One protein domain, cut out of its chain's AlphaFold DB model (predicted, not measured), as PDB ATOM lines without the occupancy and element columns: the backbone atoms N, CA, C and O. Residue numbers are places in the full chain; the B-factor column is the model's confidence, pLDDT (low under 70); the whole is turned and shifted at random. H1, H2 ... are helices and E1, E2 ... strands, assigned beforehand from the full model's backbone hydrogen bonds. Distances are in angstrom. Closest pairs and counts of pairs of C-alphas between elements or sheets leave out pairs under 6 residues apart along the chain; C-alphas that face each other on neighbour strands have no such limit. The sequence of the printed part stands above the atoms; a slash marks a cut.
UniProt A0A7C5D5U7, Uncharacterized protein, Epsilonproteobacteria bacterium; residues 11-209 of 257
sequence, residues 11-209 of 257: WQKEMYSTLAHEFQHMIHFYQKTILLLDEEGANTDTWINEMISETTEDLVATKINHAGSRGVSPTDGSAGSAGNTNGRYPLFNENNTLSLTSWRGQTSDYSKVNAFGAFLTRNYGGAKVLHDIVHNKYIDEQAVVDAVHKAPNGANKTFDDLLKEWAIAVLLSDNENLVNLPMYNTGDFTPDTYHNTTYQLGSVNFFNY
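Overview. This is residues 11 to 209 of the 257 residues of an uncharacterized protein of Epsilonproteobacteria bacterium (UniProt A0A7C5D5U7). Two helices, H2 and H4, cross in the middle of a cluster of crossed helices; the long H1 crosses H2 on one side and H7 crosses H4 on another. H3 packs on H4, while the helical hairpin H5-H6 and the small strand hairpin E1-E2 lie round this core. The 199 printed residues hold seven named helices, then two strands in an antiparallel sheet, E1 - E2; the class is mostly helix. The whole is compact, with a radius of gyration of the C-alphas of 15.7 A and spans of 48 by 40 by 37 A.

Arrangement. H1, residues 11 to 36, touches H2, residues 46 to 60, with residues 17 to 28 alone, at a steep tilt of 48 degrees; the closest C-alphas are those of His 21 and Ser 53, 4.6 A. H3, residues 89 to 94, touches H4, residues 107 to 123, with C-alphas 92 and 111 closest at 5.1 A. H2 and H4 touch at a steep tilt of 62 degrees, with C-alphas 51 and 113 closest at 4.7 A. H5, residues 127 to 134, and H6, residues 142 to 148, form a hairpin, with C-alphas 132 and 147 closest at 5.0 A. H7, residues 159 to 171, only just touches H4, with 3 pairs of C-alphas within 8 A, the closest Phe 119 and Trp 166 at 6.4 A. E1, residues 190 to 194, and E2, residues 197 to 201, form a hairpin; N 192 and O 199 are 2.9 A apart. Every O i to N i+4 pair is within hydrogen-bond range in H1, H3, H4, H5, H6 and H7, and 10 of 11 in H2.

Along the chain. H1 begins at C-alpha 11 (24.387, -3.211, -6.648) and measures 35.9 A; H2 measures 21.4 A, H4 24.7 A and H7 18.8 A. E2 ends at C-alpha 201 (12.521, -1.426, -26.072).

Size, cuts and confidence. The printed part has no cut. The links H2 to H3, H3 to H4 and H7 to E1 are long. Residues 40 to 41 have pLDDT under 70.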
ATOM      1  N   TRP A  11      25.397  -3.304  -7.706       87.38
ATOM      2  CA  TRP A  11      24.387  -3.211  -6.648       87.38
ATOM      3  C   TRP A  11      23.578  -1.917  -6.665       87.38
ATOM      4  O   TRP A  11      22.393  -1.947  -6.357       87.38
ATOM      5  N   GLN A  12      24.184  -0.796  -7.056       88.12
ATOM      6  CA  GLN A  12      23.457   0.464  -7.196       88.12
ATOM      7  C   GLN A  12      22.373   0.343  -8.277       88.12
ATOM      8  O   GLN A  12      21.240   0.777  -8.079       88.12
ATOM      9  N   LYS A  13      22.707  -0.279  -9.410       89.81
ATOM     10  CA  LYS A  13      21.782  -0.461 -10.535       89.81
ATOM     11  C   LYS A  13      20.668  -1.449 -10.208       89.81
ATOM     12  O   LYS A  13      19.520  -1.168 -10.531       89.81
ATOM     13  N   GLU A  14      20.991  -2.535  -9.509       91.94
ATOM     14  CA  GLU A  14      19.994  -3.470  -8.972       91.94
ATOM     15  C   GLU A  14      19.031  -2.748  -8.020       91.94
ATOM     16  O   GLU A  14      17.820  -2.831  -8.187       91.94
ATOM     17  N   MET A  15      19.548  -1.934  -7.089       93.81
ATOM     18  CA  MET A  15      18.708  -1.131  -6.193       93.81
ATOM     19  C   MET A  15      17.785  -0.170  -6.949       93.81
ATOM     20  O   MET A  15      16.651   0.039  -6.523       93.81
ATOM     21  N   TYR A  16      18.243   0.429  -8.053       94.62
ATOM     22  CA  TYR A  16      17.395   1.280  -8.890       94.62
ATOM     23  C   TYR A  16      16.327   0.491  -9.646       94.62
ATOM     24  O   TYR A  16      15.200   0.973  -9.741       94.62
ATOM     25  N   SER A  17      16.648  -0.713 -10.129       95.69
ATOM     26  CA  SER A  17      15.672  -1.620 -10.747       95.69
ATOM     27  C   SER A  17      14.600  -2.032  -9.733       95.69
ATOM     28  O   SER A  17      13.414  -1.806  -9.962       95.69
ATOM     29  N   THR A  18      15.010  -2.488  -8.544       96.19
ATOM     30  CA  THR A  18      14.093  -2.837  -7.448       96.19
ATOM     31  C   THR A  18      13.269  -1.636  -6.988       96.19
ATOM     32  O   THR A  18      12.074  -1.762  -6.751       96.19
ATOM     33  N   LEU A  19      13.860  -0.442  -6.891       97.69
ATOM     34  CA  LEU A  19      13.096   0.756  -6.550       97.69
ATOM     35  C   LEU A  19      12.038   1.068  -7.612       97.69
ATOM     36  O   LEU A  19      10.939   1.473  -7.251       97.69
ATOM     37  N   ALA A  20      12.346   0.896  -8.900       97.88
ATOM     38  CA  ALA A  20      11.369   1.093  -9.967       97.88
ATOM     39  C   ALA A  20      10.204   0.094  -9.861       97.88
ATOM     40  O   ALA A  20       9.055   0.503 -10.009       97.88
ATOM     41  N   HIS A  21      10.502  -1.168  -9.539       98.19
ATOM     42  CA  HIS A  21       9.518  -2.217  -9.271       98.19
ATOM     43  C   HIS A  21       8.588  -1.837  -8.108       98.19
ATOM     44  O   HIS A  21       7.384  -1.681  -8.281       98.19
ATOM     45  N   GLU A  22       9.148  -1.565  -6.931       98.50
ATOM     46  CA  GLU A  22       8.361  -1.248  -5.731       98.50
ATOM     47  C   GLU A  22       7.607   0.084  -5.856       98.50
ATOM     48  O   GLU A  22       6.500   0.260  -5.341       98.50
ATOM     49  N   PHE A  23       8.184   1.053  -6.572       98.31
ATOM     50  CA  PHE A  23       7.504   2.313  -6.839       98.31
ATOM     51  C   PHE A  23       6.335   2.136  -7.814       98.31
ATOM     52  O   PHE A  23       5.329   2.835  -7.672       98.31
ATOM     53  N   GLN A  24       6.415   1.184  -8.753       98.12
ATOM     54  CA  GLN A  24       5.262   0.798  -9.562       98.12
ATOM     55  C   GLN A  24       4.122   0.337  -8.654       98.12
ATOM     56  O   GLN A  24       3.021   0.874  -8.795       98.12
ATOM     57  N   HIS A  25       4.372  -0.549  -7.683       98.19
ATOM     58  CA  HIS A  25       3.325  -1.008  -6.766       98.19
ATOM     59  C   HIS A  25       2.667   0.151  -6.009       98.19
ATOM     60  O   HIS A  25       1.448   0.167  -5.834       98.19
ATOM     61  N   MET A  26       3.442   1.161  -5.599       98.19
ATOM     62  CA  MET A  26       2.893   2.364  -4.962       98.19
ATOM     63  C   MET A  26       1.972   3.155  -5.901       98.19
ATOM     64  O   MET A  26       0.897   3.593  -5.481       98.19
ATOM     65  N   ILE A  27       2.374   3.340  -7.164       97.50
ATOM     66  CA  ILE A  27       1.543   3.994  -8.186       97.50
ATOM     67  C   ILE A  27       0.272   3.176  -8.420       97.50
ATOM     68  O   ILE A  27      -0.819   3.745  -8.451       97.50
ATOM     69  N   HIS A  28       0.403   1.855  -8.555       96.88
ATOM     70  CA  HIS A  28      -0.704   0.933  -8.782       96.88
ATOM     71  C   HIS A  28      -1.719   0.997  -7.646       96.88
ATOM     72  O   HIS A  28      -2.899   1.216  -7.901       96.88
ATOM     73  N   PHE A  29      -1.260   0.877  -6.398       95.44
ATOM     74  CA  PHE A  29      -2.102   0.981  -5.208       95.44
ATOM     75  C   PHE A  29      -2.845   2.318  -5.160       95.44
ATOM     76  O   PHE A  29      -4.055   2.354  -4.949       95.44
ATOM     77  N   TYR A  30      -2.149   3.433  -5.402       95.56
ATOM     78  CA  TYR A  30      -2.797   4.738  -5.387       95.56
ATOM     79  C   TYR A  30      -3.847   4.871  -6.500       95.56
ATOM     80  O   TYR A  30      -4.979   5.260  -6.238       95.56
ATOM     81  N   GLN A  31      -3.508   4.516  -7.740       96.06
ATOM     82  CA  GLN A  31      -4.430   4.666  -8.867       96.06
ATOM     83  C   GLN A  31      -5.617   3.708  -8.773       96.06
ATOM     84  O   GLN A  31      -6.764   4.144  -8.808       96.06
ATOM     85  N   LYS A  32      -5.364   2.405  -8.625       93.88
ATOM     86  CA  LYS A  32      -6.424   1.395  -8.575       93.88
ATOM     87  C   LYS A  32      -7.186   1.484  -7.263       93.88
ATOM     88  O   LYS A  32      -8.367   1.804  -7.275       93.88
ATOM     89  N   THR A  33      -6.521   1.244  -6.139       90.81
ATOM     90  CA  THR A  33      -7.196   1.053  -4.850       90.81
ATOM     91  C   THR A  33      -7.727   2.352  -4.254       90.81
ATOM     92  O   THR A  33      -8.792   2.330  -3.652       90.81
ATOM     93  N   ILE A  34      -7.016   3.479  -4.394       92.50
ATOM     94  CA  ILE A  34      -7.442   4.740  -3.760       92.50
ATOM     95  C   ILE A  34      -8.343   5.585  -4.668       92.50
ATOM     96  O   ILE A  34      -9.273   6.208  -4.160       92.50
ATOM     97  N   LEU A  35      -8.063   5.666  -5.974       93.88
ATOM     98  CA  LEU A  35      -8.784   6.586  -6.866       93.88
ATOM     99  C   LEU A  35      -9.904   5.947  -7.693       93.88
ATOM    100  O   LEU A  35     -10.857   6.648  -8.024       93.88
ATOM    101  N   LEU A  36      -9.766   4.682  -8.104       93.00
ATOM    102  CA  LEU A  36     -10.642   4.076  -9.118       93.00
ATOM    103  C   LEU A  36     -11.578   2.995  -8.575       93.00
ATOM    104  O   LEU A  36     -12.638   2.769  -9.161       93.00
ATOM    105  N   LEU A  37     -11.176   2.296  -7.515       88.06
ATOM    106  CA  LEU A  37     -11.963   1.243  -6.891       88.06
ATOM    107  C   LEU A  37     -12.737   1.823  -5.706       88.06
ATOM    108  O   LEU A  37     -12.157   2.251  -4.715       88.06
ATOM    109  N   ASP A  38     -14.064   1.796  -5.811       75.50
ATOM    110  CA  ASP A  38     -14.982   2.273  -4.768       75.50
ATOM    111  C   ASP A  38     -15.393   1.157  -3.779       75.50
ATOM    112  O   ASP A  38     -16.221   1.378  -2.895       75.50
ATOM    113  N   GLU A  39     -14.846  -0.055  -3.930       75.12
ATOM    114  CA  GLU A  39     -15.179  -1.223  -3.110       75.12
ATOM    115  C   GLU A  39     -14.041  -1.572  -2.145       75.12
ATOM    116  O   GLU A  39     -12.897  -1.812  -2.539       75.12
ATOM    117  N   GLU A  40     -14.372  -1.621  -0.853       67.50
ATOM    118  CA  GLU A  40     -13.437  -1.997   0.202       67.50
ATOM    119  C   GLU A  40     -12.901  -3.418  -0.033       67.50
ATOM    120  O   GLU A  40     -13.654  -4.388  -0.087       67.50
ATOM    121  N   GLY A  41     -11.579  -3.542  -0.163       68.31
ATOM    122  CA  GLY A  41     -10.910  -4.826  -0.383       68.31
ATOM    123  C   GLY A  41     -10.799  -5.263  -1.846       68.31
ATOM    124  O   GLY A  41     -10.173  -6.295  -2.101       68.31
ATOM    125  N   ALA A  42     -11.322  -4.488  -2.805       79.44
ATOM    126  CA  ALA A  42     -11.065  -4.733  -4.219       79.44
ATOM    127  C   ALA A  42      -9.577  -4.519  -4.531       79.44
ATOM    128  O   ALA A  42      -9.007  -3.458  -4.272       79.44
ATOM    129  N   ASN A  43      -8.941  -5.543  -5.094       87.12
ATOM    130  CA  ASN A  43      -7.539  -5.521  -5.483       87.12
ATOM    131  C   ASN A  43      -7.403  -6.078  -6.892       87.12
ATOM    132  O   ASN A  43      -8.119  -7.001  -7.269       87.12
ATOM    133  N   THR A  44      -6.476  -5.514  -7.661       94.31
ATOM    134  CA  THR A  44      -6.073  -6.106  -8.939       94.31
ATOM    135  C   THR A  44      -5.451  -7.473  -8.696       94.31
ATOM    136  O   THR A  44      -4.692  -7.637  -7.738       94.31
ATOM    137  N   ASP A  45      -5.740  -8.422  -9.580       96.94
ATOM    138  CA  ASP A  45      -5.094  -9.721  -9.608       96.94
ATOM    139  C   ASP A  45      -3.578  -9.575  -9.502       96.94
ATOM    140  O   ASP A  45      -2.950  -8.780 -10.212       96.94
ATOM    141  N   THR A  46      -2.982 -10.378  -8.620       97.75
ATOM    142  CA  THR A  46      -1.556 -10.288  -8.298       97.75
ATOM    143  C   THR A  46      -0.692 -10.386  -9.549       97.75
ATOM    144  O   THR A  46       0.218  -9.585  -9.718       97.75
ATOM    145  N   TRP A  47      -1.020 -11.292 -10.476       98.44
ATOM    146  CA  TRP A  47      -0.244 -11.465 -11.703       98.44
ATOM    147  C   TRP A  47      -0.182 -10.184 -12.550       98.44
ATOM    148  O   TRP A  47       0.845  -9.943 -13.175       98.44
ATOM    149  N   ILE A  48      -1.224  -9.340 -12.549       98.62
ATOM    150  CA  ILE A  48      -1.255  -8.073 -13.298       98.62
ATOM    151  C   ILE A  48      -0.383  -7.028 -12.610       98.62
ATOM    152  O   ILE A  48       0.405  -6.360 -13.274       98.62
ATOM    153  N   ASN A  49      -0.515  -6.877 -11.290       98.12
ATOM    154  CA  ASN A  49       0.294  -5.921 -10.527       98.12
ATOM    155  C   ASN A  49       1.797  -6.231 -10.679       98.12
ATOM    156  O   ASN A  49       2.612  -5.352 -10.964       98.12
ATOM    157  N   GLU A  50       2.144  -7.514 -10.602       98.56
ATOM    158  CA  GLU A  50       3.514  -8.002 -10.759       98.56
ATOM    159  C   GLU A  50       3.993  -7.921 -12.209       98.56
ATOM    160  O   GLU A  50       5.114  -7.492 -12.464       98.56
ATOM    161  N   MET A  51       3.133  -8.232 -13.189       98.75
ATOM    162  CA  MET A  51       3.434  -8.032 -14.611       98.75
ATOM    163  C   MET A  51       3.887  -6.600 -14.880       98.75
ATOM    164  O   MET A  51       4.899  -6.386 -15.549       98.75
ATOM    165  N   ILE A  52       3.141  -5.608 -14.390       98.50
ATOM    166  CA  ILE A  52       3.448  -4.201 -14.656       98.50
ATOM    167  C   ILE A  52       4.734  -3.791 -13.932       98.50
ATOM    168  O   ILE A  52       5.538  -3.060 -14.514       98.50
ATOM    169  N   SER A  53       4.965  -4.285 -12.716       98.38
ATOM    170  CA  SER A  53       6.187  -4.016 -11.940       98.38
ATOM    171  C   SER A  53       7.430  -4.589 -12.611       98.38
ATOM    172  O   SER A  53       8.361  -3.851 -12.930       98.38
ATOM    173  N   GLU A  54       7.388  -5.869 -12.971       98.25
ATOM    174  CA  GLU A  54       8.448  -6.546 -13.717       98.25
ATOM    175  C   GLU A  54       8.708  -5.890 -15.080       98.25
ATOM    176  O   GLU A  54       9.853  -5.741 -15.503       98.25
ATOM    177  N   THR A  55       7.657  -5.475 -15.793       98.19
ATOM    178  CA  THR A  55       7.814  -4.819 -17.103       98.19
ATOM    179  C   THR A  55       8.349  -3.396 -16.964       98.19
ATOM    180  O   THR A  55       9.043  -2.905 -17.854       98.19
ATOM    181  N   THR A  56       8.073  -2.724 -15.843       97.88
ATOM    182  CA  THR A  56       8.635  -1.401 -15.547       97.88
ATOM    183  C   THR A  56      10.157  -1.471 -15.441       97.88
ATOM    184  O   THR A  56      10.827  -0.568 -15.940       97.88
ATOM    185  N   GLU A  57      10.712  -2.552 -14.887       97.44
ATOM    186  CA  GLU A  57      12.163  -2.771 -14.864       97.44
ATOM    187  C   GLU A  57      12.766  -2.857 -16.277       97.44
ATOM    188  O   GLU A  57      13.773  -2.197 -16.542       97.44
ATOM    189  N   ASP A  58      12.134  -3.588 -17.209       95.44
ATOM    190  CA  ASP A  58      12.542  -3.628 -18.630       95.44
ATOM    191  C   ASP A  58      12.456  -2.229 -19.265       95.44
ATOM    192  O   ASP A  58      13.385  -1.767 -19.930       95.44
ATOM    193  N   LEU A  59      11.366  -1.509 -18.990       95.69
ATOM    194  CA  LEU A  59      11.085  -0.200 -19.573       95.69
ATOM    195  C   LEU A  59      12.129   0.863 -19.185       95.69
ATOM    196  O   LEU A  59      12.514   1.692 -20.016       95.69
ATOM    197  N   VAL A  60      12.599   0.852 -17.933       96.25
ATOM    198  CA  VAL A  60      13.567   1.843 -17.425       96.25
ATOM    199  C   VAL A  60      15.022   1.390 -17.523       96.25
ATOM    200  O   VAL A  60      15.908   2.226 -17.342       96.25
ATOM    201  N   ALA A  61      15.294   0.122 -17.848       95.44
ATOM    202  CA  ALA A  61      16.628  -0.489 -17.824       95.44
ATOM    203  C   ALA A  61      17.714   0.372 -18.495       95.44
ATOM    204  O   ALA A  61      18.754   0.662 -17.900       95.44
ATOM    205  N   THR A  62      17.447   0.874 -19.705       95.12
ATOM    206  CA  THR A  62      18.396   1.719 -20.455       95.12
ATOM    207  C   THR A  62      18.647   3.079 -19.797       95.12
ATOM    208  O   THR A  62      19.750   3.616 -19.891       95.12
ATOM    209  N   LYS A  63      17.661   3.630 -19.078       94.00
ATOM    210  CA  LYS A  63      17.766   4.917 -18.368       94.00
ATOM    211  C   LYS A  63      18.622   4.818 -17.116       94.00
ATOM    212  O   LYS A  63      19.339   5.762 -16.801       94.00
ATOM    213  N   ILE A  64      18.554   3.682 -16.428       94.00
ATOM    214  CA  ILE A  64      19.333   3.412 -15.212       94.00
ATOM    215  C   ILE A  64      20.612   2.610 -15.504       94.00
ATOM    216  O   ILE A  64      21.305   2.188 -14.581       94.00
ATOM    217  N   ASN A  65      20.946   2.412 -16.787       93.88
ATOM    218  CA  ASN A  65      22.120   1.665 -17.245       93.88
ATOM    219  C   ASN A  65      22.205   0.249 -16.629       93.88
ATOM    220  O   ASN A  65      23.285  -0.208 -16.236       93.88
ATOM    221  N   HIS A  66      21.058  -0.429 -16.543       94.50
ATOM    222  CA  HIS A  66      20.865  -1.768 -15.989       94.50
ATOM    223  C   HIS A  66      20.561  -2.780 -17.103       94.50
ATOM    224  O   HIS A  66      19.936  -2.426 -18.096       94.50
ATOM    225  N   ALA A  67      20.976  -4.042 -16.956       93.50
ATOM    226  CA  ALA A  67      20.721  -5.066 -17.980       93.50
ATOM    227  C   ALA A  67      19.226  -5.423 -18.118       93.50
ATOM    228  O   ALA A  67      18.797  -5.950 -19.149       93.50
ATOM    229  N   GLY A  68      18.438  -5.121 -17.079       93.81
ATOM    230  CA  GLY A  68      17.001  -5.363 -17.035       93.81
ATOM    231  C   GLY A  68      16.644  -6.840 -17.174       93.81
ATOM    232  O   GLY A  68      17.487  -7.736 -17.074       93.81
ATOM    233  N   SER A  69      15.373  -7.098 -17.460       95.12
ATOM    234  CA  SER A  69      14.827  -8.454 -17.550       95.12
ATOM    235  C   SER A  69      15.402  -9.264 -18.714       95.12
ATOM    236  O   SER A  69      15.434 -10.493 -18.642       95.12
ATOM    237  N   ARG A  70      15.921  -8.592 -19.753       97.06
ATOM    238  CA  ARG A  70      16.611  -9.241 -20.877       97.06
ATOM    239  C   ARG A  70      17.971  -9.819 -20.485       97.06
ATOM    240  O   ARG A  70      18.478 -10.689 -21.179       97.06
ATOM    241  N   GLY A  71      18.618  -9.318 -19.428       96.94
ATOM    242  CA  GLY A  71      19.989  -9.728 -19.104       96.94
ATOM    243  C   GLY A  71      20.985  -9.445 -20.241       96.94
ATOM    244  O   GLY A  71      21.971 -10.163 -20.391       96.94
ATOM    245  N   VAL A  72      20.701  -8.435 -21.067       97.75
ATOM    246  CA  VAL A  72      21.528  -7.961 -22.187       97.75
ATOM    247  C   VAL A  72      22.021  -6.561 -21.836       97.75
ATOM    248  O   VAL A  72      21.354  -5.837 -21.098       97.75
ATOM    249  N   SER A  73      23.195  -6.167 -22.334       96.25
ATOM    250  CA  SER A  73      23.740  -4.828 -22.079       96.25
ATOM    251  C   SER A  73      22.693  -3.731 -22.367       96.25
ATOM    252  O   SER A  73      22.059  -3.768 -23.422       96.25
ATOM    253  N   PRO A  74      22.535  -2.711 -21.501       94.62
ATOM    254  CA  PRO A  74      21.603  -1.593 -21.726       94.62
ATOM    255  C   PRO A  74      21.941  -0.730 -22.950       94.62
ATOM    256  O   PRO A  74      21.163   0.143 -23.318       94.62
ATOM    257  N   THR A  75      23.113  -0.937 -23.553       96.31
ATOM    258  CA  THR A  75      23.558  -0.254 -24.778       96.31
ATOM    259  C   THR A  75      23.425  -1.124 -26.028       96.31
ATOM    260  O   THR A  75      23.696  -0.646 -27.124       96.31
ATOM    261  N   ASP A  76      23.009  -2.382 -25.872       97.94
ATOM    262  CA  ASP A  76      22.816  -3.339 -26.958       97.94
ATOM    263  C   ASP A  76      21.316  -3.532 -27.208       97.94
ATOM    264  O   ASP A  76      20.621  -4.162 -26.410       97.94
ATOM    265  N   GLY A  77      20.806  -2.962 -28.300       97.69
ATOM    266  CA  GLY A  77      19.395  -3.065 -28.672       97.69
ATOM    267  C   GLY A  77      19.007  -4.404 -29.288       97.69
ATOM    268  O   GLY A  77      17.819  -4.721 -29.338       97.69
ATOM    269  N   SER A  78      19.984  -5.215 -29.704       98.44
ATOM    270  CA  SER A  78      19.745  -6.524 -30.307       98.44
ATOM    271  C   SER A  78      19.189  -7.525 -29.293       98.44
ATOM    272  O   SER A  78      19.116  -7.266 -28.089       98.44
ATOM    273  N   ALA A  79      18.833  -8.720 -29.765       98.00
ATOM    274  CA  ALA A  79      18.400  -9.825 -28.915       98.00
ATOM    275  C   ALA A  79      19.527 -10.475 -28.074       98.00
ATOM    276  O   ALA A  79      19.294 -11.505 -27.434       98.00
ATOM    277  N   GLY A  80      20.738  -9.906 -28.076       97.62
ATOM    278  CA  GLY A  80      21.908 -10.450 -27.394       97.62
ATOM    279  C   GLY A  80      22.480 -11.697 -28.076       97.62
ATOM    280  O   GLY A  80      22.024 -12.135 -29.130       97.62
ATOM    281  N   SER A  81      23.513 -12.281 -27.470       97.12
ATOM    282  CA  SER A  81      24.146 -13.509 -27.974       97.12
ATOM    283  C   SER A  81      23.438 -14.770 -27.479       97.12
ATOM    284  O   SER A  81      22.875 -14.788 -26.384       97.12
ATOM    285  N   ALA A  82      23.522 -15.846 -28.264       97.88
ATOM    286  CA  ALA A  82      23.053 -17.165 -27.851       97.88
ATOM    287  C   ALA A  82      23.797 -17.678 -26.602       97.88
ATOM    288  O   ALA A  82      24.981 -17.401 -26.410       97.88
ATOM    289  N   GLY A  83      23.104 -18.465 -25.777       98.06
ATOM    290  CA  GLY A  83      23.620 -18.990 -24.514       98.06
ATOM    291  C   GLY A  83      23.485 -18.031 -23.327       98.06
ATOM    292  O   GLY A  83      24.152 -18.239 -22.317       98.06
ATOM    293  N   ASN A  84      22.647 -16.991 -23.416       98.25
ATOM    294  CA  ASN A  84      22.433 -16.065 -22.307       98.25
ATOM    295  C   ASN A  84      21.730 -16.765 -21.128       98.25
ATOM    296  O   ASN A  84      20.624 -17.285 -21.268       98.25
ATOM    297  N   THR A  85      22.364 -16.760 -19.958       98.12
ATOM    298  CA  THR A  85      21.821 -17.324 -18.710       98.12
ATOM    299  C   THR A  85      21.357 -16.250 -17.725       98.12
ATOM    300  O   THR A  85      21.030 -16.571 -16.587       98.12
ATOM    301  N   ASN A  86      21.374 -14.977 -18.122       97.00
ATOM    302  CA  ASN A  86      21.022 -13.848 -17.267       97.00
ATOM    303  C   ASN A  86      19.590 -13.363 -17.531       97.00
ATOM    304  O   ASN A  86      18.987 -13.674 -18.559       97.00
ATOM    305  N   GLY A  87      19.077 -12.538 -16.617       95.88
ATOM    306  CA  GLY A  87      17.738 -11.961 -16.720       95.88
ATOM    307  C   GLY A  87      16.627 -12.947 -16.349       95.88
ATOM    308  O   GLY A  87      16.855 -13.953 -15.676       95.88
ATOM    309  N   ARG A  88      15.399 -12.637 -16.772       97.12
ATOM    310  CA  ARG A  88      14.181 -13.398 -16.438       97.12
ATOM    311  C   ARG A  88      13.906 -14.542 -17.414       97.12
ATOM    312  O   ARG A  88      13.300 -15.550 -17.050       97.12
ATOM    313  N   TYR A  89      14.344 -14.408 -18.661       98.25
ATOM    314  CA  TYR A  89      13.911 -15.303 -19.733       98.25
ATOM    315  C   TYR A  89      14.455 -16.741 -19.692       98.25
ATOM    316  O   TYR A  89      13.718 -17.619 -20.134       98.25
ATOM    317  N   PRO A  90      15.629 -17.056 -19.104       98.38
ATOM    318  CA  PRO A  90      16.015 -18.449 -18.859       98.38
ATOM    319  C   PRO A  90      14.990 -19.208 -18.005       98.38
ATOM    320  O   PRO A  90      14.612 -20.332 -18.332       98.38
ATOM    321  N   LEU A  91      14.492 -18.570 -16.940       98.12
ATOM    322  CA  LEU A  91      13.529 -19.187 -16.031       98.12
ATOM    323  C   LEU A  91      12.129 -19.266 -16.647       98.12
ATOM    324  O   LEU A  91      11.424 -20.253 -16.434       98.12
ATOM    325  N   PHE A  92      11.740 -18.267 -17.448       98.38
ATOM    326  CA  PHE A  92      10.540 -18.373 -18.280       98.38
ATOM    327  C   PHE A  92      10.644 -19.554 -19.247       98.38
ATOM    328  O   PHE A  92       9.716 -20.346 -19.308       98.38
ATOM    329  N   ASN A  93      11.760 -19.715 -19.961       98.50
ATOM    330  CA  ASN A  93      11.936 -20.792 -20.936       98.50
ATOM    331  C   ASN A  93      11.808 -22.191 -20.321       98.50
ATOM    332  O   ASN A  93      11.191 -23.065 -20.927       98.50
ATOM    333  N   GLU A  94      12.352 -22.386 -19.117       97.25
ATOM    334  CA  GLU A  94      12.218 -23.633 -18.353       97.25
ATOM    335  C   GLU A  94      10.765 -23.912 -17.917       97.25
ATOM    336  O   GLU A  94      10.384 -25.064 -17.723       97.25
ATOM    337  N   ASN A  95       9.945 -22.864 -17.790       96.44
ATOM    338  CA  ASN A  95       8.593 -22.910 -17.231       96.44
ATOM    339  C   ASN A  95       7.543 -22.297 -18.178       96.44
ATOM    340  O   ASN A  95       6.521 -21.767 -17.736       96.44
ATOM    341  N   ASN A  96       7.780 -22.356 -19.490       96.31
ATOM    342  CA  ASN A  96       7.000 -21.637 -20.504       96.31
ATOM    343  C   ASN A  96       5.584 -22.207 -20.719       96.31
ATOM    344  O   ASN A  96       4.850 -21.704 -21.570       96.31
ATOM    345  N   THR A  97       5.197 -23.229 -19.947       95.06
ATOM    346  CA  THR A  97       3.861 -23.835 -19.948       95.06
ATOM    347  C   THR A  97       2.989 -23.459 -18.755       95.06
ATOM    348  O   THR A  97       1.855 -23.930 -18.665       95.06
ATOM    349  N   LEU A  98       3.505 -22.668 -17.810       95.62
ATOM    350  CA  LEU A  98       2.721 -22.226 -16.659       95.62
ATOM    351  C   LEU A  98       1.531 -21.372 -17.104       95.62
ATOM    352  O   LEU A  98       1.650 -20.545 -18.010       95.62
ATOM    353  N   SER A  99       0.404 -21.524 -16.407       96.81
ATOM    354  CA  SER A  99      -0.700 -20.567 -16.480       96.81
ATOM    355  C   SER A  99      -0.198 -19.153 -16.181       96.81
ATOM    356  O   SER A  99       0.485 -18.930 -15.171       96.81
ATOM    357  N   LEU A 100      -0.545 -18.197 -17.048       97.94
ATOM    358  CA  LEU A 100      -0.167 -16.794 -16.892       97.94
ATOM    359  C   LEU A 100      -0.779 -16.182 -15.625       97.94
ATOM    360  O   LEU A 100      -0.098 -15.458 -14.903       97.94
ATOM    361  N   THR A 101      -2.042 -16.499 -15.349       97.62
ATOM    362  CA  THR A 101      -2.849 -15.861 -14.298       97.62
ATOM    363  C   THR A 101      -2.727 -16.549 -12.940       97.62
ATOM    364  O   THR A 101      -2.943 -15.923 -11.902       97.62
ATOM    365  N   SER A 102      -2.352 -17.834 -12.909       96.81
ATOM    366  CA  SER A 102      -2.125 -18.552 -11.652       96.81
ATOM    367  C   SER A 102      -0.915 -17.975 -10.921       96.81
ATOM    368  O   SER A 102       0.162 -17.866 -11.501       96.81
ATOM    369  N   TRP A 103      -1.057 -17.645  -9.637       96.44
ATOM    370  CA  TRP A 103       0.025 -17.058  -8.846       96.44
ATOM    371  C   TRP A 103       0.385 -17.936  -7.647       96.44
ATOM    372  O   TRP A 103      -0.465 -18.227  -6.805       96.44
ATOM    373  N   ARG A 104       1.650 -18.358  -7.557       95.00
ATOM    374  CA  ARG A 104       2.185 -19.175  -6.453       95.00
ATOM    375  C   ARG A 104       3.296 -18.455  -5.682       95.00
ATOM    376  O   ARG A 104       3.843 -19.028  -4.741       95.00
ATOM    377  N   GLY A 105       3.626 -17.217  -6.063       93.50
ATOM    378  CA  GLY A 105       4.707 -16.427  -5.474       93.50
ATOM    379  C   GLY A 105       6.100 -16.988  -5.765       93.50
ATOM    380  O   GLY A 105       7.029 -16.753  -4.994       93.50
ATOM    381  N   GLN A 106       6.253 -17.769  -6.837       96.62
ATOM    382  CA  GLN A 106       7.525 -18.366  -7.239       96.62
ATOM    383  C   GLN A 106       8.256 -17.465  -8.232       96.62
ATOM    384  O   GLN A 106       7.632 -16.735  -8.990       96.62
ATOM    385  N   THR A 107       9.584 -17.554  -8.304       96.25
ATOM    386  CA  THR A 107      10.398 -16.771  -9.257       96.25
ATOM    387  C   THR A 107       9.997 -16.991 -10.725       96.25
ATOM    388  O   THR A 107      10.136 -16.089 -11.555       96.25
ATOM    389  N   SER A 108       9.462 -18.170 -11.052       97.12
ATOM    390  CA  SER A 108       8.900 -18.486 -12.369       97.12
ATOM    391  C   SER A 108       7.619 -17.702 -12.671       97.12
ATOM    392  O   SER A 108       7.387 -17.363 -13.831       97.12
ATOM    393  N   ASP A 109       6.834 -17.340 -11.648       98.12
ATOM    394  CA  ASP A 109       5.640 -16.508 -11.806       98.12
ATOM    395  C   ASP A 109       6.004 -15.088 -12.246       98.12
ATOM    396  O   ASP A 109       5.408 -14.568 -13.182       98.12
ATOM    397  N   TYR A 110       7.044 -14.498 -11.654       98.12
ATOM    398  CA  TYR A 110       7.574 -13.198 -12.083       98.12
ATOM    399  C   TYR A 110       8.135 -13.265 -13.511       98.12
ATOM    400  O   TYR A 110       7.912 -12.378 -14.331       98.12
ATOM    401  N   SER A 111       8.822 -14.360 -13.852       98.19
ATOM    402  CA  SER A 111       9.451 -14.515 -15.169       98.19
ATOM    403  C   SER A 111       8.432 -14.658 -16.305       98.19
ATOM    404  O   SER A 111       8.621 -14.063 -17.366       98.19
ATOM    405  N   LYS A 112       7.335 -15.401 -16.097       97.94
ATOM    406  CA  LYS A 112       6.274 -15.538 -17.114       97.94
ATOM    407  C   LYS A 112       5.487 -14.240 -17.305       97.94
ATOM    408  O   LYS A 112       5.212 -13.881 -18.450       97.94
ATOM    409  N   VAL A 113       5.170 -13.510 -16.228       98.62
ATOM    410  CA  VAL A 113       4.450 -12.236 -16.360       98.62
ATOM    411  C   VAL A 113       5.353 -11.167 -16.965       98.62
ATOM    412  O   VAL A 113       4.890 -10.409 -17.809       98.62
ATOM    413  N   ASN A 114       6.655 -11.166 -16.654       98.56
ATOM    414  CA  ASN A 114       7.621 -10.300 -17.325       98.56
ATOM    415  C   ASN A 114       7.658 -10.556 -18.839       98.56
ATOM    416  O   ASN A 114       7.598  -9.611 -19.621       98.56
ATOM    417  N   ALA A 115       7.721 -11.825 -19.261       98.75
ATOM    418  CA  ALA A 115       7.680 -12.175 -20.677       98.75
ATOM    419  C   ALA A 115       6.387 -11.659 -21.331       98.75
ATOM    420  O   ALA A 115       6.446 -10.965 -22.342       98.75
ATOM    421  N   PHE A 116       5.220 -11.911 -20.734       98.88
ATOM    422  CA  PHE A 116       3.952 -11.420 -21.280       98.88
ATOM    423  C   PHE A 116       3.866  -9.884 -21.331       98.88
ATOM    424  O   PHE A 116       3.469  -9.321 -22.350       98.88
ATOM    425  N   GLY A 117       4.300  -9.176 -20.289       98.75
ATOM    426  CA  GLY A 117       4.313  -7.713 -20.283       98.75
ATOM    427  C   GLY A 117       5.304  -7.112 -21.288       98.75
ATOM    428  O   GLY A 117       4.983  -6.132 -21.963       98.75
ATOM    429  N   ALA A 118       6.460  -7.752 -21.493       98.56
ATOM    430  CA  ALA A 118       7.401  -7.417 -22.560       98.56
ATOM    431  C   ALA A 118       6.786  -7.591 -23.962       98.56
ATOM    432  O   ALA A 118       7.070  -6.788 -24.856       98.56
ATOM    433  N   PHE A 119       5.925  -8.596 -24.150       98.75
ATOM    434  CA  PHE A 119       5.111  -8.744 -25.357       98.75
ATOM    435  C   PHE A 119       4.104  -7.600 -25.505       98.75
ATOM    436  O   PHE A 119       4.037  -6.995 -26.578       98.75
ATOM    437  N   LEU A 120       3.366  -7.259 -24.444       98.75
ATOM    438  CA  LEU A 120       2.376  -6.180 -24.489       98.75
ATOM    439  C   LEU A 120       3.009  -4.845 -24.884       98.75
ATOM    440  O   LEU A 120       2.499  -4.168 -25.772       98.75
ATOM    441  N   THR A 121       4.138  -4.467 -24.285       98.12
ATOM    442  CA  THR A 121       4.792  -3.188 -24.602       98.12
ATOM    443  C   THR A 121       5.307  -3.145 -26.040       98.12
ATOM    444  O   THR A 121       5.139  -2.138 -26.723       98.12
ATOM    445  N   ARG A 122       5.863  -4.246 -26.552       97.38
ATOM    446  CA  ARG A 122       6.389  -4.313 -27.927       97.38
ATOM    447  C   ARG A 122       5.300  -4.345 -28.999       97.38
ATOM    448  O   ARG A 122       5.564  -3.944 -30.127       97.38
ATOM    449  N   ASN A 123       4.089  -4.789 -28.660       97.69
ATOM    450  CA  ASN A 123       3.022  -4.989 -29.641       97.69
ATOM    451  C   ASN A 123       1.850  -4.017 -29.485       97.69
ATOM    452  O   ASN A 123       1.168  -3.774 -30.467       97.69
ATOM    453  N   TYR A 124       1.616  -3.430 -28.310       97.25
ATOM    454  CA  TYR A 124       0.365  -2.727 -28.003       97.25
ATOM    455  C   TYR A 124       0.553  -1.323 -27.417       97.25
ATOM    456  O   TYR A 124      -0.281  -0.839 -26.658       97.25
ATOM    457  N   GLY A 125       1.615  -0.622 -27.823       90.56
ATOM    458  CA  GLY A 125       1.780   0.807 -27.525       90.56
ATOM    459  C   GLY A 125       2.716   1.122 -26.361       90.56
ATOM    460  O   GLY A 125       2.517   2.128 -25.679       90.56
ATOM    461  N   GLY A 126       3.717   0.270 -26.123       95.62
ATOM    462  CA  GLY A 126       4.858   0.593 -25.271       95.62
ATOM    463  C   GLY A 126       4.478   0.958 -23.843       95.62
ATOM    464  O   GLY A 126       3.648   0.296 -23.224       95.62
ATOM    465  N   ALA A 127       5.065   2.024 -23.306       97.06
ATOM    466  CA  ALA A 127       4.791   2.487 -21.946       97.06
ATOM    467  C   ALA A 127       3.312   2.838 -21.720       97.06
ATOM    468  O   ALA A 127       2.795   2.692 -20.608       97.06
ATOM    469  N   LYS A 128       2.611   3.285 -22.772       97.94
ATOM    470  CA  LYS A 128       1.210   3.699 -22.672       97.94
ATOM    471  C   LYS A 128       0.291   2.535 -22.304       97.94
ATOM    472  O   LYS A 128      -0.654   2.750 -21.549       97.94
ATOM    473  N   VAL A 129       0.563   1.314 -22.778       98.38
ATOM    474  CA  VAL A 129      -0.290   0.161 -22.441       98.38
ATOM    475  C   VAL A 129      -0.259  -0.113 -20.940       98.38
ATOM    476  O   VAL A 129      -1.307  -0.275 -20.329       98.38
ATOM    477  N   LEU A 130       0.920  -0.047 -20.311       98.06
ATOM    478  CA  LEU A 130       1.067  -0.233 -18.865       98.06
ATOM    479  C   LEU A 130       0.326   0.857 -18.086       98.06
ATOM    480  O   LEU A 130      -0.406   0.559 -17.144       98.06
ATOM    481  N   HIS A 131       0.465   2.115 -18.518       97.81
ATOM    482  CA  HIS A 131      -0.290   3.231 -17.956       97.81
ATOM    483  C   HIS A 131      -1.803   2.975 -18.016       97.81
ATOM    484  O   HIS A 131      -2.499   3.146 -17.015       97.81
ATOM    485  N   ASP A 132      -2.311   2.558 -19.174       98.25
ATOM    486  CA  ASP A 132      -3.740   2.359 -19.397       98.25
ATOM    487  C   ASP A 132      -4.304   1.164 -18.616       98.25
ATOM    488  O   ASP A 132      -5.482   1.200 -18.256       98.25
ATOM    489  N   ILE A 133      -3.486   0.142 -18.321       98.25
ATOM    490  CA  ILE A 133      -3.863  -0.966 -17.428       98.25
ATOM    491  C   ILE A 133      -4.075  -0.438 -16.010       98.25
ATOM    492  O   ILE A 133      -5.076  -0.768 -15.378       98.25
ATOM    493  N   VAL A 134      -3.167   0.409 -15.515       97.38
ATOM    494  CA  VAL A 134      -3.259   1.004 -14.171       97.38
ATOM    495  C   VAL A 134      -4.429   1.997 -14.061       97.38
ATOM    496  O   VAL A 134      -5.070   2.064 -13.017       97.38
ATOM    497  N   HIS A 135      -4.768   2.717 -15.136       96.94
ATOM    498  CA  HIS A 135      -5.780   3.787 -15.136       96.94
ATOM    499  C   HIS A 135      -7.175   3.351 -15.615       96.94
ATOM    500  O   HIS A 135      -7.917   4.129 -16.218       96.94
ATOM    501  N   ASN A 136      -7.556   2.103 -15.357       96.12
ATOM    502  CA  ASN A 136      -8.920   1.626 -15.583       96.12
ATOM    503  C   ASN A 136      -9.476   0.944 -14.325       96.12
ATOM    504  O   ASN A 136      -8.730   0.636 -13.400       96.12
ATOM    505  N   LYS A 137     -10.786   0.705 -14.271       95.44
ATOM    506  CA  LYS A 137     -11.459   0.149 -13.081       95.44
ATOM    507  C   LYS A 137     -11.452  -1.383 -12.995       95.44
ATOM    508  O   LYS A 137     -11.970  -1.933 -12.032       95.44
ATOM    509  N   TYR A 138     -10.949  -2.069 -14.016       96.56
ATOM    510  CA  TYR A 138     -10.940  -3.528 -14.044       96.56
ATOM    511  C   TYR A 138      -9.803  -4.066 -13.174       96.56
ATOM    512  O   TYR A 138      -8.755  -3.428 -13.040       96.56
ATOM    513  N   ILE A 139     -10.015  -5.231 -12.571       95.75
ATOM    514  CA  ILE A 139      -9.067  -5.852 -11.636       95.75
ATOM    515  C   ILE A 139      -8.520  -7.191 -12.135       95.75
ATOM    516  O   ILE A 139      -7.504  -7.642 -11.625       95.75
ATOM    517  N   ASP A 140      -9.155  -7.769 -13.147       96.81
ATOM    518  CA  ASP A 140      -8.857  -9.054 -13.773       96.81
ATOM    519  C   ASP A 140      -8.276  -8.841 -15.189       96.81
ATOM    520  O   ASP A 140      -7.854  -7.732 -15.548       96.81
ATOM    521  N   GLU A 141      -8.252  -9.879 -16.031       97.94
ATOM    522  CA  GLU A 141      -7.747  -9.796 -17.405       97.94
ATOM    523  C   GLU A 141      -8.414  -8.699 -18.253       97.94
ATOM    524  O   GLU A 141      -7.804  -8.196 -19.206       97.94
ATOM    525  N   GLN A 142      -9.624  -8.257 -17.892       98.19
ATOM    526  CA  GLN A 142     -10.305  -7.170 -18.585       98.19
ATOM    527  C   GLN A 142      -9.534  -5.848 -18.464       98.19
ATOM    528  O   GLN A 142      -9.637  -5.004 -19.356       98.19
ATOM    529  N   ALA A 143      -8.707  -5.674 -17.426       98.38
ATOM    530  CA  ALA A 143      -7.812  -4.524 -17.293       98.38
ATOM    531  C   ALA A 143      -6.760  -4.477 -18.402       98.38
ATOM    532  O   ALA A 143      -6.435  -3.394 -18.893       98.38
ATOM    533  N   VAL A 144      -6.251  -5.644 -18.803       98.75
ATOM    534  CA  VAL A 144      -5.299  -5.784 -19.909       98.75
ATOM    535  C   VAL A 144      -6.011  -5.586 -21.237       98.75
ATOM    536  O   VAL A 144      -5.559  -4.793 -22.059       98.75
ATOM    537  N   VAL A 145      -7.153  -6.247 -21.428       98.75
ATOM    538  CA  VAL A 145      -7.942  -6.148 -22.662       98.75
ATOM    539  C   VAL A 145      -8.384  -4.703 -22.932       98.75
ATOM    540  O   VAL A 145      -8.197  -4.215 -24.044       98.75
ATOM    541  N   ASP A 146      -8.891  -3.985 -21.923       98.50
ATOM    542  CA  ASP A 146      -9.310  -2.579 -22.056       98.50
ATOM    543  C   ASP A 146      -8.150  -1.659 -22.464       98.50
ATOM    544  O   ASP A 146      -8.316  -0.760 -23.290       98.50
ATOM    545  N   ALA A 147      -6.956  -1.889 -21.915       98.50
ATOM    546  CA  ALA A 147      -5.766  -1.140 -22.293       98.50
ATOM    547  C   ALA A 147      -5.323  -1.460 -23.726       98.50
ATOM    548  O   ALA A 147      -5.056  -0.548 -24.509       98.50
ATOM    549  N   VAL A 148      -5.301  -2.742 -24.098       98.62
ATOM    550  CA  VAL A 148      -4.922  -3.184 -25.444       98.62
ATOM    551  C   VAL A 148      -5.885  -2.647 -26.503       98.62
ATOM    552  O   VAL A 148      -5.439  -2.209 -27.560       98.62
ATOM    553  N   HIS A 149      -7.188  -2.572 -26.223       98.56
ATOM    554  CA  HIS A 149      -8.178  -2.004 -27.151       98.56
ATOM    555  C   HIS A 149      -7.894  -0.552 -27.556       98.56
ATOM    556  O   HIS A 149      -8.379  -0.104 -28.594       98.56
ATOM    557  N   LYS A 150      -7.100   0.183 -26.768       97.50
ATOM    558  CA  LYS A 150      -6.691   1.566 -27.062       97.50
ATOM    559  C   LYS A 150      -5.497   1.640 -28.020       97.50
ATOM    560  O   LYS A 150      -5.181   2.730 -28.501       97.50
ATOM    561  N   ALA A 151      -4.831   0.519 -28.300       95.94
ATOM    562  CA  ALA A 151      -3.726   0.433 -29.246       95.94
ATOM    563  C   ALA A 151      -4.230   0.221 -30.690       95.94
ATOM    564  O   ALA A 151      -5.237  -0.462 -30.893       95.94
ATOM    565  N   PRO A 152      -3.523   0.731 -31.723       91.56
ATOM    566  CA  PRO A 152      -3.967   0.638 -33.120       91.56
ATOM    567  C   PRO A 152      -4.270  -0.783 -33.623       91.56
ATOM    568  O   PRO A 152      -5.175  -0.973 -34.430       91.56
ATOM    569  N   ASN A 153      -3.525  -1.780 -33.152       91.00
ATOM    570  CA  ASN A 153      -3.652  -3.193 -33.520       91.00
ATOM    571  C   ASN A 153      -4.407  -4.037 -32.476       91.00
ATOM    572  O   ASN A 153      -4.550  -5.245 -32.662       91.00
ATOM    573  N   GLY A 154      -4.875  -3.425 -31.387       95.94
ATOM    574  CA  GLY A 154      -5.524  -4.124 -30.279       95.94
ATOM    575  C   GLY A 154      -7.049  -4.085 -30.296       95.94
ATOM    576  O   GLY A 154      -7.682  -4.724 -29.459       95.94
ATOM    577  N   ALA A 155      -7.665  -3.365 -31.237       94.00
ATOM    578  CA  ALA A 155      -9.119  -3.272 -31.327       94.00
ATOM    579  C   ALA A 155      -9.779  -4.665 -31.413       94.00
ATOM    580  O   ALA A 155      -9.410  -5.486 -32.254       94.00
ATOM    581  N   ASN A 156     -10.788  -4.905 -30.570       95.25
ATOM    582  CA  ASN A 156     -11.575  -6.146 -30.483       95.25
ATOM    583  C   ASN A 156     -10.820  -7.409 -30.027       95.25
ATOM    584  O   ASN A 156     -11.400  -8.491 -30.093       95.25
ATOM    585  N   LYS A 157      -9.567  -7.308 -29.564       97.88
ATOM    586  CA  LYS A 157      -8.838  -8.473 -29.036       97.88
ATOM    587  C   LYS A 157      -9.523  -9.027 -27.792       97.88
ATOM    588  O   LYS A 157      -9.880  -8.264 -26.897       97.88
ATOM    589  N   THR A 158      -9.690 -10.337 -27.706       98.00
ATOM    590  CA  THR A 158     -10.030 -10.994 -26.436       98.00
ATOM    591  C   THR A 158      -8.757 -11.315 -25.656       98.00
ATOM    592  O   THR A 158      -7.655 -11.217 -26.193       98.00
ATOM    593  N   PHE A 159      -8.880 -11.730 -24.394       97.94
ATOM    594  CA  PHE A 159      -7.714 -12.218 -23.655       97.94
ATOM    595  C   PHE A 159      -7.105 -13.478 -24.296       97.94
ATOM    596  O   PHE A 159      -5.883 -13.591 -24.385       97.94
ATOM    597  N   ASP A 160      -7.941 -14.366 -24.842       96.38
ATOM    598  CA  ASP A 160      -7.494 -15.560 -25.571       96.38
ATOM    599  C   ASP A 160      -6.683 -15.199 -26.824       96.38
ATOM    600  O   ASP A 160      -5.669 -15.838 -27.116       96.38
ATOM    601  N   ASP A 161      -7.062 -14.128 -27.536       97.75
ATOM    602  CA  ASP A 161      -6.266 -13.625 -28.657       97.75
ATOM    603  C   ASP A 161      -4.878 -13.161 -28.205       97.75
ATOM    604  O   ASP A 161      -3.894 -13.444 -28.890       97.75
ATOM    605  N   LEU A 162      -4.772 -12.500 -27.047       98.50
ATOM    606  CA  LEU A 162      -3.483 -12.058 -26.505       98.50
ATOM    607  C   LEU A 162      -2.605 -13.240 -26.096       98.50
ATOM    608  O   LEU A 162      -1.407 -13.230 -26.375       98.50
ATOM    609  N   LEU A 163      -3.183 -14.271 -25.476       97.81
ATOM    610  CA  LEU A 163      -2.458 -15.490 -25.105       97.81
ATOM    611  C   LEU A 163      -1.920 -16.225 -26.337       97.81
ATOM    612  O   LEU A 163      -0.751 -16.623 -26.360       97.81
ATOM    613  N   LYS A 164      -2.753 -16.351 -27.375       97.38
ATOM    614  CA  LYS A 164      -2.397 -16.950 -28.666       97.38
ATOM    615  C   LYS A 164      -1.290 -16.165 -29.364       97.38
ATOM    616  O   LYS A 164      -0.312 -16.749 -29.821       97.38
ATOM    617  N   GLU A 165      -1.408 -14.844 -29.434       98.38
ATOM    618  CA  GLU A 165      -0.394 -13.997 -30.063       98.38
ATOM    619  C   GLU A 165       0.923 -13.973 -29.299       98.38
ATOM    620  O   GLU A 165       1.986 -14.003 -29.917       98.38
ATOM    621  N   TRP A 166       0.865 -13.981 -27.970       98.62
ATOM    622  CA  TRP A 166       2.050 -14.116 -27.139       98.62
ATOM    623  C   TRP A 166       2.781 -15.433 -27.427       98.62
ATOM    624  O   TRP A 166       3.995 -15.419 -27.632       98.62
ATOM    625  N   ALA A 167       2.050 -16.549 -27.541       97.88
ATOM    626  CA  ALA A 167       2.621 -17.847 -27.907       97.88
ATOM    627  C   ALA A 167       3.315 -17.811 -29.277       97.88
ATOM    628  O   ALA A 167       4.432 -18.310 -29.438       97.88
ATOM    629  N   ILE A 168       2.661 -17.188 -30.265       98.31
ATOM    630  CA  ILE A 168       3.211 -17.003 -31.611       98.31
ATOM    631  C   ILE A 168       4.497 -16.170 -31.543       98.31
ATOM    632  O   ILE A 168       5.514 -16.575 -32.105       98.31
ATOM    633  N   ALA A 169       4.483 -15.050 -30.819       98.38
ATOM    634  CA  ALA A 169       5.635 -14.165 -30.690       98.38
ATOM    635  C   ALA A 169       6.828 -14.854 -30.016       98.38
ATOM    636  O   ALA A 169       7.964 -14.654 -30.443       98.38
ATOM    637  N   VAL A 170       6.593 -15.693 -28.998       98.50
ATOM    638  CA  VAL A 170       7.651 -16.492 -28.356       98.50
ATOM    639  C   VAL A 170       8.309 -17.424 -29.378       98.50
ATOM    640  O   VAL A 170       9.534 -17.419 -29.514       98.50
ATOM    641  N   LEU A 171       7.514 -18.181 -30.145       97.88
ATOM    642  CA  LEU A 171       8.031 -19.134 -31.138       97.88
ATOM    643  C   LEU A 171       8.710 -18.478 -32.348       97.88
ATOM    644  O   LEU A 171       9.588 -19.095 -32.957       97.88
ATOM    645  N   LEU A 172       8.317 -17.253 -32.694       97.88
ATOM    646  CA  LEU A 172       8.888 -16.477 -33.799       97.88
ATOM    647  C   LEU A 172       9.960 -15.470 -33.349       97.88
ATOM    648  O   LEU A 172      10.398 -14.651 -34.150       97.88
ATOM    649  N   SER A 173      10.393 -15.511 -32.086       98.44
ATOM    650  CA  SER A 173      11.301 -14.508 -31.505       98.44
ATOM    651  C   SER A 173      12.725 -14.494 -32.092       98.44
ATOM    652  O   SER A 173      13.482 -13.551 -31.880       98.44
ATOM    653  N   ASP A 174      13.098 -15.493 -32.885       97.38
ATOM    654  CA  ASP A 174      14.335 -15.525 -33.672       97.38
ATOM    655  C   ASP A 174      14.215 -14.841 -35.044       97.38
ATOM    656  O   ASP A 174      15.202 -14.766 -35.775       97.38
ATOM    657  N   ASN A 175      13.033 -14.329 -35.402       97.31
ATOM    658  CA  ASN A 175      12.795 -13.622 -36.653       97.31
ATOM    659  C   ASN A 175      12.680 -12.109 -36.416       97.31
ATOM    660  O   ASN A 175      11.820 -11.653 -35.668       97.31
ATOM    661  N   GLU A 176      13.529 -11.339 -37.097       96.69
ATOM    662  CA  GLU A 176      13.612  -9.874 -36.988       96.69
ATOM    663  C   GLU A 176      12.703  -9.121 -37.976       96.69
ATOM    664  O   GLU A 176      12.566  -7.905 -37.897       96.69
ATOM    665  N   ASN A 177      12.101  -9.825 -38.940       95.00
ATOM    666  CA  ASN A 177      11.441  -9.234 -40.110       95.00
ATOM    667  C   ASN A 177       9.993  -9.722 -40.266       95.00
ATOM    668  O   ASN A 177       9.518  -9.980 -41.377       95.00
ATOM    669  N   LEU A 178       9.288  -9.888 -39.147       94.38
ATOM    670  CA  LEU A 178       7.880 -10.273 -39.148       94.38
ATOM    671  C   LEU A 178       6.999  -9.125 -39.661       94.38
ATOM    672  O   LEU A 178       7.200  -7.961 -39.326       94.38
ATOM    673  N   VAL A 179       5.988  -9.460 -40.463       91.12
ATOM    674  CA  VAL A 179       5.028  -8.494 -41.019       91.12
ATOM    675  C   VAL A 179       3.624  -8.909 -40.603       91.12
ATOM    676  O   VAL A 179       3.220 -10.042 -40.857       91.12
ATOM    677  N   ASN A 180       2.869  -7.987 -39.998       90.62
ATOM    678  CA  ASN A 180       1.501  -8.220 -39.507       90.62
ATOM    679  C   ASN A 180       1.375  -9.409 -38.533       90.62
ATOM    680  O   ASN A 180       0.316 -10.029 -38.441       90.62
ATOM    681  N   LEU A 181       2.453  -9.728 -37.818       94.81
ATOM    682  CA  LEU A 181       2.503 -10.767 -36.798       94.81
ATOM    683  C   LEU A 181       3.058 -10.176 -35.500       94.81
ATOM    684  O   LEU A 181       3.845  -9.226 -35.556       94.81
ATOM    685  N   PRO A 182       2.659 -10.726 -34.345       96.00
ATOM    686  CA  PRO A 182       3.196 -10.295 -33.069       96.00
ATOM    687  C   PRO A 182       4.685 -10.648 -32.970       96.00
ATOM    688  O   PRO A 182       5.118 -11.702 -33.442       96.00
ATOM    689  N   MET A 183       5.473  -9.768 -32.358       96.44
ATOM    690  CA  MET A 183       6.932  -9.872 -32.372       96.44
ATOM    691  C   MET A 183       7.580  -9.480 -31.047       96.44
ATOM    692  O   MET A 183       7.063  -8.665 -30.282       96.44
ATOM    693  N   TYR A 184       8.762 -10.042 -30.816       98.31
ATOM    694  CA  TYR A 184       9.693  -9.604 -29.777       98.31
ATOM    695  C   TYR A 184      10.982  -9.005 -30.334       98.31
ATOM    696  O   TYR A 184      11.695  -8.310 -29.609       98.31
ATOM    697  N   ASN A 185      11.303  -9.317 -31.584       98.31
ATOM    698  CA  ASN A 185      12.611  -9.083 -32.158       98.31
ATOM    699  C   ASN A 185      12.481  -8.236 -33.420       98.31
ATOM    700  O   ASN A 185      11.764  -8.598 -34.347       98.31
ATOM    701  N   THR A 186      13.176  -7.109 -33.419       97.00
ATOM    702  CA  THR A 186      13.299  -6.170 -34.539       97.00
ATOM    703  C   THR A 186      14.768  -5.972 -34.937       97.00
ATOM    704  O   THR A 186      15.069  -5.116 -35.763       97.00
ATOM    705  N   GLY A 187      15.689  -6.739 -34.338       97.81
ATOM    706  CA  GLY A 187      17.138  -6.661 -34.546       97.81
ATOM    707  C   GLY A 187      17.848  -5.545 -33.768       97.81
ATOM    708  O   GLY A 187      19.062  -5.612 -33.587       97.81
ATOM    709  N   ASP A 188      17.121  -4.550 -33.256       97.94
ATOM    710  CA  ASP A 188      17.675  -3.423 -32.490       97.94
ATOM    711  C   ASP A 188      16.637  -2.879 -31.482       97.94
ATOM    712  O   ASP A 188      15.604  -3.506 -31.222       97.94
ATOM    713  N   PHE A 189      16.909  -1.717 -30.886       97.81
ATOM    714  CA  PHE A 189      15.953  -0.966 -30.091       97.81
ATOM    715  C   PHE A 189      14.776  -0.487 -30.939       97.81
ATOM    716  O   PHE A 189      14.938   0.194 -31.953       97.81
ATOM    717  N   THR A 190      13.573  -0.740 -30.436       96.69
ATOM    718  CA  THR A 190      12.351  -0.095 -30.904       96.69
ATOM    719  C   THR A 190      12.046   1.091 -29.985       96.69
ATOM    720  O   THR A 190      11.702   0.879 -28.815       96.69
ATOM    721  N   PRO A 191      12.182   2.343 -30.459       96.81
ATOM    722  CA  PRO A 191      11.868   3.507 -29.647       96.81
ATOM    723  C   PRO A 191      10.355   3.633 -29.460       96.81
ATOM    724  O   PRO A 191       9.595   3.651 -30.426       96.81
ATOM    725  N   ASP A 192       9.930   3.801 -28.215       96.06
ATOM    726  CA  ASP A 192       8.555   4.124 -27.843       96.06
ATOM    727  C   ASP A 192       8.535   5.478 -27.137       96.06
ATOM    728  O   ASP A 192       9.267   5.688 -26.172       96.06
ATOM    729  N   THR A 193       7.734   6.429 -27.617       96.50
ATOM    730  CA  THR A 193       7.629   7.751 -26.985       96.50
ATOM    731  C   THR A 193       6.247   7.935 -26.395       96.50
ATOM    732  O   THR A 193       5.257   8.009 -27.120       96.50
ATOM    733  N   TYR A 194       6.204   8.090 -25.074       95.62
ATOM    734  CA  TYR A 194       4.993   8.412 -24.338       95.62
ATOM    735  C   TYR A 194       5.191   9.721 -23.571       95.62
ATOM    736  O   TYR A 194       6.142   9.886 -22.803       95.62
ATOM    737  N   HIS A 195       4.302  10.685 -23.819       93.88
ATOM    738  CA  HIS A 195       4.477  12.083 -23.416       93.88
ATOM    739  C   HIS A 195       5.833  12.652 -23.877       93.88
ATOM    740  O   HIS A 195       6.060  12.786 -25.074       93.88
ATOM    741  N   ASN A 196       6.723  12.984 -22.937       94.94
ATOM    742  CA  ASN A 196       8.035  13.585 -23.202       94.94
ATOM    743  C   ASN A 196       9.197  12.613 -22.931       94.94
ATOM    744  O   ASN A 196      10.351  13.037 -22.886       94.94
ATOM    745  N   THR A 197       8.902  11.325 -22.724       95.56
ATOM    746  CA  THR A 197       9.905  10.298 -22.431       95.56
ATOM    747  C   THR A 197       9.947   9.284 -23.562       95.56
ATOM    748  O   THR A 197       8.939   8.663 -23.887       95.56
ATOM    749  N   THR A 198      11.134   9.090 -24.136       97.00
ATOM    750  CA  THR A 198      11.397   7.997 -25.077       97.00
ATOM    751  C   THR A 198      12.027   6.823 -24.343       97.00
ATOM    752  O   THR A 198      13.109   6.959 -23.760       97.00
ATOM    753  N   TYR A 199      11.366   5.679 -24.400       97.00
ATOM    754  CA  TYR A 199      11.825   4.380 -23.936       97.00
ATOM    755  C   TYR A 199      12.449   3.608 -25.096       97.00
ATOM    756  O   TYR A 199      12.046   3.766 -26.246       97.00
ATOM    757  N   GLN A 200      13.464   2.803 -24.794       96.94
ATOM    758  CA  GLN A 200      14.179   2.003 -25.785       96.94
ATOM    759  C   GLN A 200      13.886   0.533 -25.507       96.94
ATOM    760  O   GLN A 200      14.490  -0.059 -24.613       96.94
ATOM    761  N   LEU A 201      12.923  -0.032 -26.235       97.19
ATOM    762  CA  LEU A 201      12.521  -1.426 -26.072       97.19
ATOM    763  C   LEU A 201      13.487  -2.304 -26.864       97.19
ATOM    764  O   LEU A 201      13.429  -2.346 -28.090       97.19
ATOM    765  N   GLY A 202      14.409  -2.969 -26.173       97.62
ATOM    766  CA  GLY A 202      15.371  -3.859 -26.823       97.62
ATOM    767  C   GLY A 202      14.709  -5.128 -27.357       97.62
ATOM    768  O   GLY A 202      13.746  -5.637 -26.771       97.62
ATOM    769  N   SER A 203      15.255  -5.669 -28.439       98.25
ATOM    770  CA  SER A 203      14.804  -6.925 -29.032       98.25
ATOM    771  C   SER A 203      14.972  -8.115 -28.078       98.25
ATOM    772  O   SER A 203      15.853  -8.123 -27.212       98.25
ATOM    773  N   VAL A 204      14.122  -9.136 -28.217       98.62
ATOM    774  CA  VAL A 204      14.201 -10.386 -27.444       98.62
ATOM    775  C   VAL A 204      14.061 -11.580 -28.382       98.62
ATOM    776  O   VAL A 204      13.086 -11.689 -29.114       98.62
ATOM    777  N   ASN A 205      15.017 -12.504 -28.310       98.69
ATOM    778  CA  ASN A 205      14.935 -13.820 -28.931       98.69
ATOM    779  C   ASN A 205      14.995 -14.877 -27.831       98.69
ATOM    780  O   ASN A 205      16.058 -15.087 -27.246       98.69
ATOM    781  N   PHE A 206      13.887 -15.560 -27.546       98.69
ATOM    782  CA  PHE A 206      13.859 -16.567 -26.484       98.69
ATOM    783  C   PHE A 206      14.809 -17.739 -26.762       98.69
ATOM    784  O   PHE A 206      15.309 -18.348 -25.817       98.69
ATOM    785  N   PHE A 207      15.142 -18.013 -28.025       98.31
ATOM    786  CA  PHE A 207      16.098 -19.056 -28.409       98.31
ATOM    787  C   PHE A 207      17.568 -18.668 -28.177       98.31
ATOM    788  O   PHE A 207      18.436 -19.542 -28.253       98.31
ATOM    789  N   ASN A 208      17.861 -17.404 -27.843       98.62
ATOM    790  CA  ASN A 208      19.197 -16.986 -27.409       98.62
ATOM    791  C   ASN A 208      19.476 -17.307 -25.933       98.62
ATOM    792  O   ASN A 208      20.630 -17.239 -25.512       98.62
ATOM    793  N   TYR A 209      18.467 -17.669 -25.141       98.62
ATOM    794  CA  TYR A 209      18.646 -17.974 -23.723       98.62
ATOM    795  C   TYR A 209      18.924 -19.460 -23.493       98.62
ATOM    796  O   TYR A 209      18.583 -20.312 -24.315       98.62
TER     797      TYR A 209